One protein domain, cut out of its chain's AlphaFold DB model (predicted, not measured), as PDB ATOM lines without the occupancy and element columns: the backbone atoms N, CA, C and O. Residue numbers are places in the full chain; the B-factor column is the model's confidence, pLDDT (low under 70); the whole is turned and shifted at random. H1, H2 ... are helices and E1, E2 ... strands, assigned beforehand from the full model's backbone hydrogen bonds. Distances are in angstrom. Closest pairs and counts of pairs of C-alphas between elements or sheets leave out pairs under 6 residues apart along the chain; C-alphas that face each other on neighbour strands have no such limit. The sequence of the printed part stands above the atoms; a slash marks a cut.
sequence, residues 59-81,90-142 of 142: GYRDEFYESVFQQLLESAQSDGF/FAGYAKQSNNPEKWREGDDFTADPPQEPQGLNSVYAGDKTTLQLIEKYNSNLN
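Overview. This is residues 59 to 81 and 90 to 142 of the 142 residues of the protein "Endo-beta-mannanase-like protein" of Zunongwangia atlantica 22II14-10F7 (UniProt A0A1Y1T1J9). Two helices, H1 and H2, lie side by side and nearly aligned at one end of a rod, and a large looped stretch with no named element, residues 93 to 127, makes the other end. The short strand E1 lies on the loop side, where a short parallel pairing ties it to residues 123 to 124. The printed part has 76 residues, with H1, E1 and H2 in that order along the chain; 34 residues are in named elements, under half, and the class is mostly helix. The whole is loose, with a radius of gyration of the C-alphas of 15.3 A, and spans 47 by 22 by 22 A.

Along the chain. H1 runs from Gly 59, C-alpha at (-47.588, -4.139, -29.864), to Ala 76, 25.5 A from first to last C-alpha. E1, residues 90 to 92, begins with C-alpha 90 at (-41.058, 6.042, -41.688) and is 5.6 A long. H2, residues 128 to 140, is 18.3 A long and ends with C-alpha 140 at (-32.171, 9.227, -23.648).

Arrangement. H1 and H2 touch, and their closest C-alphas, those of Asp 62 and Thr 130, are 5.5 A apart. They run the same way at a shallow tilt of 5 degrees. In both helices every O i to N i+4 pair is within hydrogen-bond range. E1 is apart from H1 and from H2. It pairs with no named strand.

Size, cuts and confidence. The two C-alphas farthest apart, those of Ser 78 and Gly 106, are 47.4 A apart. Residues 82 to 89 are not printed, and C-alphas 81 and 90 are 25.1 A apart across this cut, which lies in the link from H1 to E1. The link from E1 to H2 is long, with 35 residues. The mean pLDDT of the printed part is 96.4; residue 142, the chain's last, is under 70.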
ATOM      1  N   GLY A  59     -48.154  -3.773 -31.168       98.44
ATOM      2  CA  GLY A  59     -47.588  -4.139 -29.864       98.44
ATOM      3  C   GLY A  59     -46.348  -5.038 -29.939       98.44
ATOM      4  O   GLY A  59     -45.366  -4.775 -29.255       98.44
ATOM      5  N   TYR A  60     -46.339  -6.041 -30.824       98.56
ATOM      6  CA  TYR A  60     -45.152  -6.892 -30.999       98.56
ATOM      7  C   TYR A  60     -43.989  -6.173 -31.696       98.56
ATOM      8  O   TYR A  60     -42.831  -6.440 -31.381       98.56
ATOM      9  N   ARG A  61     -44.277  -5.229 -32.603       98.62
ATOM     10  CA  ARG A  61     -43.255  -4.344 -33.177       98.62
ATOM     11  C   ARG A  61     -42.647  -3.466 -32.094       98.62
ATOM     12  O   ARG A  61     -41.429  -3.353 -32.048       98.62
ATOM     13  N   ASP A  62     -43.476  -2.882 -31.236       98.81
ATOM     14  CA  ASP A  62     -43.027  -2.001 -30.160       98.81
ATOM     15  C   ASP A  62     -42.109  -2.761 -29.188       98.81
ATOM     16  O   ASP A  62     -41.030  -2.273 -28.860       98.81
ATOM     17  N   GLU A  63     -42.467  -3.991 -28.812       98.81
ATOM     18  CA  GLU A  63     -41.631  -4.849 -27.960       98.81
ATOM     19  C   GLU A  63     -40.304  -5.238 -28.637       98.81
ATOM     20  O   GLU A  63     -39.233  -5.164 -28.026       98.81
ATOM     21  N   PHE A  64     -40.340  -5.585 -29.928       98.81
ATOM     22  CA  PHE A  64     -39.126  -5.860 -30.696       98.81
ATOM     23  C   PHE A  64     -38.221  -4.620 -30.795       98.81
ATOM     24  O   PHE A  64     -37.018  -4.714 -30.541       98.81
ATOM     25  N   TYR A  65     -38.789  -3.454 -31.116       98.81
ATOM     26  CA  TYR A  65     -38.071  -2.181 -31.222       98.81
ATOM     27  C   TYR A  65     -37.436  -1.800 -29.885       98.81
ATOM     28  O   TYR A  65     -36.257  -1.451 -29.853       98.81
ATOM     29  N   GLU A  66     -38.171  -1.932 -28.776       98.81
ATOM     30  CA  GLU A  66     -37.640  -1.652 -27.443       98.81
ATOM     31  C   GLU A  66     -36.421  -2.533 -27.141       98.81
ATOM     32  O   GLU A  66     -35.421  -2.033 -26.631       98.81
ATOM     33  N   SER A  67     -36.432  -3.807 -27.552       98.69
ATOM     34  CA  SER A  67     -35.281  -4.700 -27.370       98.69
ATOM     35  C   SER A  67     -34.025  -4.259 -28.140       98.69
ATOM     36  O   SER A  67     -32.909  -4.457 -27.654       98.69
ATOM     37  N   VAL A  68     -34.177  -3.654 -29.325       98.62
ATOM     38  CA  VAL A  68     -33.059  -3.115 -30.124       98.62
ATOM     39  C   VAL A  68     -32.571  -1.796 -29.528       98.62
ATOM     40  O   VAL A  68     -31.368  -1.593 -29.377       98.62
ATOM     41  N   PHE A  69     -33.489  -0.916 -29.121       98.56
ATOM     42  CA  PHE A  69     -33.129   0.357 -28.501       98.56
ATOM     43  C   PHE A  69     -32.458   0.190 -27.133       98.56
ATOM     44  O   PHE A  69     -31.543   0.945 -26.809       98.56
ATOM     45  N   GLN A  70     -32.858  -0.811 -26.343       98.00
ATOM     46  CA  GLN A  70     -32.173  -1.167 -25.096       98.00
ATOM     47  C   GLN A  70     -30.711  -1.549 -25.344       98.00
ATOM     48  O   GLN A  70     -29.841  -1.039 -24.649       98.00
ATOM     49  N   GLN A  71     -30.427  -2.355 -26.373       97.62
ATOM     50  CA  GLN A  71     -29.048  -2.714 -26.733       97.62
ATOM     51  C   GLN A  71     -28.216  -1.490 -27.135       97.62
ATOM     52  O   GLN A  71     -27.056  -1.378 -26.741       97.62
ATOM     53  N   LEU A  72     -28.808  -0.546 -27.879       97.94
ATOM     54  CA  LEU A  72     -28.139   0.711 -28.222       97.94
ATOM     55  C   LEU A  72     -27.811   1.529 -26.965       97.94
ATOM     56  O   LEU A  72     -26.688   2.006 -26.818       97.94
ATOM     57  N   LEU A  73     -28.767   1.659 -26.042       97.62
ATOM     58  CA  LEU A  73     -28.563   2.366 -24.778       97.62
ATOM     59  C   LEU A  73     -27.478   1.702 -23.915       97.62
ATOM     60  O   LEU A  73     -26.627   2.394 -23.362       97.62
ATOM     61  N   GLU A  74     -27.474   0.372 -23.831       96.31
ATOM     62  CA  GLU A  74     -26.448  -0.401 -23.121       96.31
ATOM     63  C   GLU A  74     -25.057  -0.197 -23.736       96.31
ATOM     64  O   GLU A  74     -24.084   0.006 -23.004       96.31
ATOM     65  N   SER A  75     -24.938  -0.196 -25.069       96.44
ATOM     66  CA  SER A  75     -23.662   0.090 -25.737       96.44
ATOM     67  C   SER A  75     -23.212   1.528 -25.480       96.44
ATOM     68  O   SER A  75     -22.059   1.729 -25.102       96.44
ATOM     69  N   ALA A  76     -24.110   2.514 -25.569       96.25
ATOM     70  CA  ALA A  76     -23.799   3.916 -25.274       96.25
ATOM     71  C   ALA A  76     -23.291   4.129 -23.833       96.25
ATOM     72  O   ALA A  76     -22.446   4.988 -23.595       96.25
ATOM     73  N   GLN A  77     -23.770   3.329 -22.875       95.25
ATOM     74  CA  GLN A  77     -23.342   3.362 -21.470       95.25
ATOM     75  C   GLN A  77     -22.080   2.533 -21.178       95.25
ATOM     76  O   GLN A  77     -21.566   2.587 -20.059       95.25
ATOM     77  N   SER A  78     -21.593   1.751 -22.143       94.25
ATOM     78  CA  SER A  78     -20.459   0.845 -21.964       94.25
ATOM     79  C   SER A  78     -19.306   1.172 -22.915       94.25
ATOM     80  O   SER A  78     -18.464   2.005 -22.591       94.25
ATOM     81  N   ASP A  79     -19.229   0.496 -24.058       92.69
ATOM     82  CA  ASP A  79     -18.106   0.580 -24.995       92.69
ATOM     83  C   ASP A  79     -18.341   1.522 -26.186       92.69
ATOM     84  O   ASP A  79     -17.385   1.905 -26.860       92.69
ATOM     85  N   GLY A  80     -19.592   1.910 -26.437       95.75
ATOM     86  CA  GLY A  80     -19.996   2.827 -27.501       95.75
ATOM     87  C   GLY A  80     -19.821   2.302 -28.928       95.75
ATOM     88  O   GLY A  80     -19.880   3.098 -29.866       95.75
ATOM     89  N   PHE A  81     -19.588   0.999 -29.142       97.56
ATOM     90  CA  PHE A  81     -19.352   0.470 -30.493       97.56
ATOM     91  C   PHE A  81     -20.615   0.407 -31.353       97.56
ATOM     92  O   PHE A  81     -20.518   0.523 -32.576       97.56
ATOM     93  N   PHE A  90     -40.075   5.007 -42.014       98.44
ATOM     94  CA  PHE A  90     -41.058   6.042 -41.688       98.44
ATOM     95  C   PHE A  90     -41.897   6.452 -42.904       98.44
ATOM     96  O   PHE A  90     -41.403   7.104 -43.819       98.44
ATOM     97  N   ALA A  91     -43.187   6.112 -42.887       98.06
ATOM     98  CA  ALA A  91     -44.147   6.474 -43.934       98.06
ATOM     99  C   ALA A  91     -44.886   7.795 -43.651       98.06
ATOM    100  O   ALA A  91     -45.641   8.287 -44.491       98.06
ATOM    101  N   GLY A  92     -44.706   8.377 -42.461       97.94
ATOM    102  CA  GLY A  92     -45.333   9.642 -42.088       97.94
ATOM    103  C   GLY A  92     -46.853   9.615 -42.265       97.94
ATOM    104  O   GLY A  92     -47.544   8.788 -41.671       97.94
ATOM    105  N   TYR A  93     -47.383  10.536 -43.066       97.88
ATOM    106  CA  TYR A  93     -48.825  10.713 -43.276       97.88
ATOM    107  C   TYR A  93     -49.371  10.000 -44.520       97.88
ATOM    108  O   TYR A  93     -50.499  10.292 -44.923       97.88
ATOM    109  N   ALA A  94     -48.594   9.094 -45.125       97.69
ATOM    110  CA  ALA A  94     -49.039   8.316 -46.274       97.69
ATOM    111  C   ALA A  94     -50.372   7.618 -45.981       97.69
ATOM    112  O   ALA A  94     -50.581   7.024 -44.916       97.69
ATOM    113  N   LYS A  95     -51.302   7.715 -46.928       95.88
ATOM    114  CA  LYS A  95     -52.614   7.084 -46.821       95.88
ATOM    115  C   LYS A  95     -52.518   5.604 -47.157       95.88
ATOM    116  O   LYS A  95     -51.697   5.174 -47.960       95.88
ATOM    117  N   GLN A  96     -53.426   4.824 -46.575       92.06
ATOM    118  CA  GLN A  96     -53.565   3.421 -46.936       92.06
ATOM    119  C   GLN A  96     -53.918   3.290 -48.423       92.06
ATOM    120  O   GLN A  96     -54.930   3.844 -48.860       92.06
ATOM    121  N   SER A  97     -53.124   2.523 -49.174       91.62
ATOM    122  CA  SER A  97     -53.461   2.170 -50.557       91.62
ATOM    123  C   SER A  97     -54.738   1.323 -50.606       91.62
ATOM    124  O   SER A  97     -55.012   0.507 -49.720       91.62
ATOM    125  N   ASN A  98     -55.512   1.483 -51.682       90.69
ATOM    126  CA  ASN A  98     -56.643   0.603 -51.986       90.69
ATOM    127  C   ASN A  98     -56.185  -0.820 -52.352       90.69
ATOM    128  O   ASN A  98     -56.982  -1.754 -52.278       90.69
ATOM    129  N   ASN A  99     -54.920  -0.987 -52.748       92.94
ATOM    130  CA  ASN A  99     -54.293  -2.281 -52.968       92.94
ATOM    131  C   ASN A  99     -52.935  -2.344 -52.247       92.94
ATOM    132  O   ASN A  99     -51.894  -2.181 -52.883       92.94
ATOM    133  N   PRO A 100     -52.928  -2.593 -50.928       93.12
ATOM    134  CA  PRO A 100     -51.696  -2.583 -50.152       93.12
ATOM    135  C   PRO A 100     -50.747  -3.728 -50.525       93.12
ATOM    136  O   PRO A 100     -49.575  -3.635 -50.220       93.12
ATOM    137  N   GLU A 101     -51.176  -4.774 -51.232       96.00
ATOM    138  CA  GLU A 101     -50.272  -5.864 -51.644       96.00
ATOM    139  C   GLU A 101     -49.236  -5.433 -52.691       96.00
ATOM    140  O   GLU A 101     -48.238  -6.121 -52.903       96.00
ATOM    141  N   LYS A 102     -49.485  -4.328 -53.406       95.50
ATOM    142  CA  LYS A 102     -48.566  -3.826 -54.427       95.50
ATOM    143  C   LYS A 102     -48.796  -2.349 -54.697       95.50
ATOM    144  O   LYS A 102     -49.878  -1.978 -55.155       95.50
ATOM    145  N   TRP A 103     -47.747  -1.548 -54.526       96.88
ATOM    146  CA  TRP A 103     -47.768  -0.131 -54.881       96.88
ATOM    147  C   TRP A 103     -48.149   0.092 -56.349       96.88
ATOM    148  O   TRP A 103     -47.756  -0.670 -57.245       96.88
ATOM    149  N   ARG A 104     -48.902   1.161 -56.604       95.62
ATOM    150  CA  ARG A 104     -49.291   1.595 -57.947       95.62
ATOM    151  C   ARG A 104     -49.003   3.071 -58.135       95.62
ATOM    152  O   ARG A 104     -49.023   3.848 -57.189       95.62
ATOM    153  N   GLU A 105     -48.804   3.460 -59.387       96.12
ATOM    154  CA  GLU A 105     -48.701   4.869 -59.743       96.12
ATOM    155  C   GLU A 105     -49.931   5.640 -59.238       96.12
ATOM    156  O   GLU A 105     -51.072   5.256 -59.503       96.12
ATOM    157  N   GLY A 106     -49.676   6.709 -58.481       94.31
ATOM    158  CA  GLY A 106     -50.701   7.516 -57.818       94.31
ATOM    159  C   GLY A 106     -50.965   7.154 -56.353       94.31
ATOM    160  O   GLY A 106     -51.601   7.953 -55.667       94.31
ATOM    161  N   ASP A 107     -50.470   6.017 -55.855       96.62
ATOM    162  CA  ASP A 107     -50.476   5.722 -54.421       96.62
ATOM    163  C   ASP A 107     -49.436   6.590 -53.695       96.62
ATOM    164  O   ASP A 107     -48.332   6.818 -54.205       96.62
ATOM    165  N   ASP A 108     -49.761   7.026 -52.475       97.56
ATOM    166  CA  ASP A 108     -48.800   7.706 -51.605       97.56
ATOM    167  C   ASP A 108     -47.561   6.814 -51.396       97.56
ATOM    168  O   ASP A 108     -47.668   5.598 -51.203       97.56
ATOM    169  N   PHE A 109     -46.371   7.417 -51.416       97.19
ATOM    170  CA  PHE A 109     -45.148   6.702 -51.064       97.19
ATOM    171  C   PHE A 109     -45.156   6.361 -49.574       97.19
ATOM    172  O   PHE A 109     -45.328   7.238 -48.727       97.19
ATOM    173  N   THR A 110     -44.949   5.085 -49.264       96.75
ATOM    174  CA  THR A 110     -44.683   4.599 -47.909       96.75
ATOM    175  C   THR A 110     -43.181   4.337 -47.757       96.75
ATOM    176  O   THR A 110     -42.397   4.630 -48.663       96.75
ATOM    177  N   ALA A 111     -42.758   3.808 -46.608       96.31
ATOM    178  CA  ALA A 111     -41.384   3.335 -46.453       96.31
ATOM    179  C   ALA A 111     -41.166   1.956 -47.088       96.31
ATOM    180  O   ALA A 111     -40.035   1.597 -47.400       96.31
ATOM    181  N   ASP A 112     -42.248   1.200 -47.286       97.06
ATOM    182  CA  ASP A 112     -42.201  -0.071 -47.995       97.06
ATOM    183  C   ASP A 112     -42.020   0.221 -49.498       97.06
ATOM    184  O   ASP A 112     -42.837   0.923 -50.114       97.06
ATOM    185  N   PRO A 113     -40.910  -0.233 -50.096       95.81
ATOM    186  CA  PRO A 113     -40.608   0.040 -51.491       95.81
ATOM    187  C   PRO A 113     -41.550  -0.756 -52.419       95.81
ATOM    188  O   PRO A 113     -42.110  -1.765 -52.000       95.81
ATOM    189  N   PRO A 114     -41.718  -0.373 -53.702       95.19
ATOM    190  CA  PRO A 114     -42.771  -0.919 -54.573       95.19
ATOM    191  C   PRO A 114     -42.770  -2.440 -54.814       95.19
ATOM    192  O   PRO A 114     -43.739  -2.968 -55.368       95.19
ATOM    193  N   GLN A 115     -41.681  -3.141 -54.482       94.81
ATOM    194  CA  GLN A 115     -41.602  -4.602 -54.531       94.81
ATOM    195  C   GLN A 115     -42.208  -5.301 -53.304       94.81
ATOM    196  O   GLN A 115     -42.416  -6.513 -53.358       94.81
ATOM    197  N   GLU A 116     -42.474  -4.568 -52.224       95.81
ATOM    198  CA  GLU A 116     -43.078  -5.067 -50.991       95.81
ATOM    199  C   GLU A 116     -44.544  -4.616 -50.864       95.81
ATOM    200  O   GLU A 116     -44.974  -3.668 -51.529       95.81
ATOM    201  N   PRO A 117     -45.340  -5.292 -50.022       96.62
ATOM    202  CA  PRO A 117     -46.650  -4.799 -49.631       96.62
ATOM    203  C   PRO A 117     -46.581  -3.488 -48.819       96.62
ATOM    204  O   PRO A 117     -45.872  -3.378 -47.818       96.62
ATOM    205  N   GLN A 118     -47.402  -2.510 -49.195       97.50
ATOM    206  CA  GLN A 118     -47.511  -1.191 -48.576       97.50
ATOM    207  C   GLN A 118     -48.198  -1.276 -47.210       97.50
ATOM    208  O   GLN A 118     -49.415  -1.435 -47.111       97.50
ATOM    209  N   GLY A 119     -47.407  -1.123 -46.148       96.00
ATOM    210  CA  GLY A 119     -47.807  -1.290 -44.753       96.00
ATOM    211  C   GLY A 119     -47.093  -2.430 -44.027       96.00
ATOM    212  O   GLY A 119     -47.362  -2.609 -42.838       96.00
ATOM    213  N   LEU A 120     -46.206  -3.174 -44.699       95.44
ATOM    214  CA  LEU A 120     -45.492  -4.312 -44.117       95.44
ATOM    215  C   LEU A 120     -44.625  -3.884 -42.921       95.44
ATOM    216  O   LEU A 120     -44.846  -4.333 -41.794       95.44
ATOM    217  N   ASN A 121     -43.693  -2.959 -43.143       96.69
ATOM    218  CA  ASN A 121     -42.761  -2.448 -42.138       96.69
ATOM    219  C   ASN A 121     -42.973  -0.963 -41.823       96.69
ATOM    220  O   ASN A 121     -42.559  -0.503 -40.759       96.69
ATOM    221  N   SER A 122     -43.678  -0.223 -42.685       97.75
ATOM    222  CA  SER A 122     -43.958   1.202 -42.482       97.75
ATOM    223  C   SER A 122     -44.498   1.534 -41.084       97.75
ATOM    224  O   SER A 122     -45.482   0.956 -40.608       97.75
ATOM    225  N   VAL A 123     -43.866   2.519 -40.450       98.56
ATOM    226  CA  VAL A 123     -44.327   3.242 -39.265       98.56
ATOM    227  C   VAL A 123     -45.001   4.523 -39.740       98.56
ATOM    228  O   VAL A 123     -44.381   5.372 -40.386       98.56
ATOM    229  N   TYR A 124     -46.283   4.660 -39.426       98.56
ATOM    230  CA  TYR A 124     -47.095   5.811 -39.804       98.56
ATOM    231  C   TYR A 124     -47.159   6.833 -38.666       98.56
ATOM    232  O   TYR A 124     -47.020   6.498 -37.493       98.56
ATOM    233  N   ALA A 125     -47.493   8.086 -38.982       98.06
ATOM    234  CA  ALA A 125     -47.729   9.150 -38.002       98.06
ATOM    235  C   ALA A 125     -48.849   8.809 -36.990       98.06
ATOM    236  O   ALA A 125     -48.944   9.415 -35.924       98.06
ATOM    237  N   GLY A 126     -49.718   7.850 -37.334       97.62
ATOM    238  CA  GLY A 126     -50.766   7.322 -36.460       97.62
ATOM    239  C   GLY A 126     -50.304   6.250 -35.465       97.62
ATOM    240  O   GLY A 126     -51.052   5.966 -34.528       97.62
ATOM    241  N   ASP A 127     -49.101   5.689 -35.621       98.44
ATOM    242  CA  ASP A 127     -48.544   4.630 -34.766       98.44
ATOM    243  C   ASP A 127     -47.971   5.227 -33.475       98.44
ATOM    244  O   ASP A 127     -46.769   5.225 -33.215       98.44
ATOM    245  N   LYS A 128     -48.860   5.817 -32.669       98.44
ATOM    246  CA  LYS A 128     -48.492   6.654 -31.520       98.44
ATOM    247  C   LYS A 128     -47.580   5.943 -30.523       98.44
ATOM    248  O   LYS A 128     -46.656   6.574 -30.033       98.44
ATOM    249  N   THR A 129     -47.834   4.670 -30.226       98.56
ATOM    250  CA  THR A 129     -47.033   3.905 -29.259       98.56
ATOM    251  C   THR A 129     -45.618   3.669 -29.783       98.56
ATOM    252  O   THR A 129     -44.655   3.954 -29.074       98.56
ATOM    253  N   THR A 130     -45.483   3.282 -31.054       98.81
ATOM    254  CA  THR A 130     -44.187   3.138 -31.727       98.81
ATOM    255  C   THR A 130     -43.421   4.465 -31.746       98.81
ATOM    256  O   THR A 130     -42.239   4.505 -31.413       98.81
ATOM    257  N   LEU A 131     -44.087   5.577 -32.078       98.75
ATOM    258  CA  LEU A 131     -43.455   6.902 -32.124       98.75
ATOM    259  C   LEU A 131     -43.033   7.409 -30.741       98.75
ATOM    260  O   LEU A 131     -41.938   7.945 -30.607       98.75
ATOM    261  N   GLN A 132     -43.859   7.203 -29.713       98.69
ATOM    262  CA  GLN A 132     -43.515   7.533 -28.325       98.69
ATOM    263  C   GLN A 132     -42.303   6.733 -27.841       98.69
ATOM    264  O   GLN A 132     -41.446   7.269 -27.139       98.69
ATOM    265  N   LEU A 133     -42.207   5.459 -28.228       98.62
ATOM    266  CA  LEU A 133     -41.048   4.625 -27.929       98.62
ATOM    267  C   LEU A 133     -39.781   5.167 -28.608       98.62
ATOM    268  O   LEU A 133     -38.757   5.328 -27.946       98.62
ATOM    269  N   ILE A 134     -39.859   5.491 -29.901       98.44
ATOM    270  CA  ILE A 134     -38.747   6.087 -30.658       98.44
ATOM    271  C   ILE A 134     -38.306   7.416 -30.022       98.44
ATOM    272  O   ILE A 134     -37.116   7.631 -29.801       98.44
ATOM    273  N   GLU A 135     -39.251   8.294 -29.673       98.38
ATOM    274  CA  GLU A 135     -38.978   9.579 -29.017       98.38
ATOM    275  C   GLU A 135     -38.285   9.398 -27.658       98.38
ATOM    276  O   GLU A 135     -37.278  10.061 -27.384       98.38
ATOM    277  N   LYS A 136     -38.785   8.470 -26.828       98.19
ATOM    278  CA  LYS A 136     -38.212   8.128 -25.515       98.19
ATOM    279  C   LYS A 136     -36.736   7.756 -25.645       98.19
ATOM    280  O   LYS A 136     -35.910   8.275 -24.900       98.19
ATOM    281  N   TYR A 137     -36.398   6.864 -26.574       97.88
ATOM    282  CA  TYR A 137     -35.021   6.389 -26.722       97.88
ATOM    283  C   TYR A 137     -34.104   7.416 -27.383       97.88
ATOM    284  O   TYR A 137     -32.992   7.599 -26.900       97.88
ATOM    285  N   ASN A 138     -34.575   8.156 -28.391       97.06
ATOM    286  CA  ASN A 138     -33.804   9.266 -28.960       97.06
ATOM    287  C   ASN A 138     -33.455  10.320 -27.901       97.06
ATOM    288  O   ASN A 138     -32.332  10.805 -27.864       97.06
ATOM    289  N   SER A 139     -34.392  10.646 -27.007       96.81
ATOM    290  CA  SER A 139     -34.154  11.617 -25.931       96.81
ATOM    291  C   SER A 139     -33.136  11.126 -24.898       96.81
ATOM    292  O   SER A 139     -32.374  11.929 -24.378       96.81
ATOM    293  N   ASN A 140     -33.103   9.820 -24.615       92.88
ATOM    294  CA  ASN A 140     -32.171   9.227 -23.648       92.88
ATOM    295  C   ASN A 140     -30.746   9.034 -24.196       92.88
ATOM    296  O   ASN A 140     -29.844   8.734 -23.418       92.88
ATOM    297  N   LEU A 141     -30.560   9.141 -25.513       88.31
ATOM    298  CA  LEU A 141     -29.275   8.966 -26.199       88.31
ATOM    299  C   LEU A 141     -28.584  10.300 -26.545       88.31
ATOM    300  O   LEU A 141     -27.471  10.270 -27.067       88.31
ATOM    301  N   ASN A 142     -29.238  11.436 -26.272       69.00
ATOM    302  CA  ASN A 142     -28.710  12.789 -26.486       69.00
ATOM    303  C   ASN A 142     -27.940  13.331 -25.277       69.00
ATOM    304  O   ASN A 142     -28.330  13.020 -24.130       69.00
TER     305      ASN A 142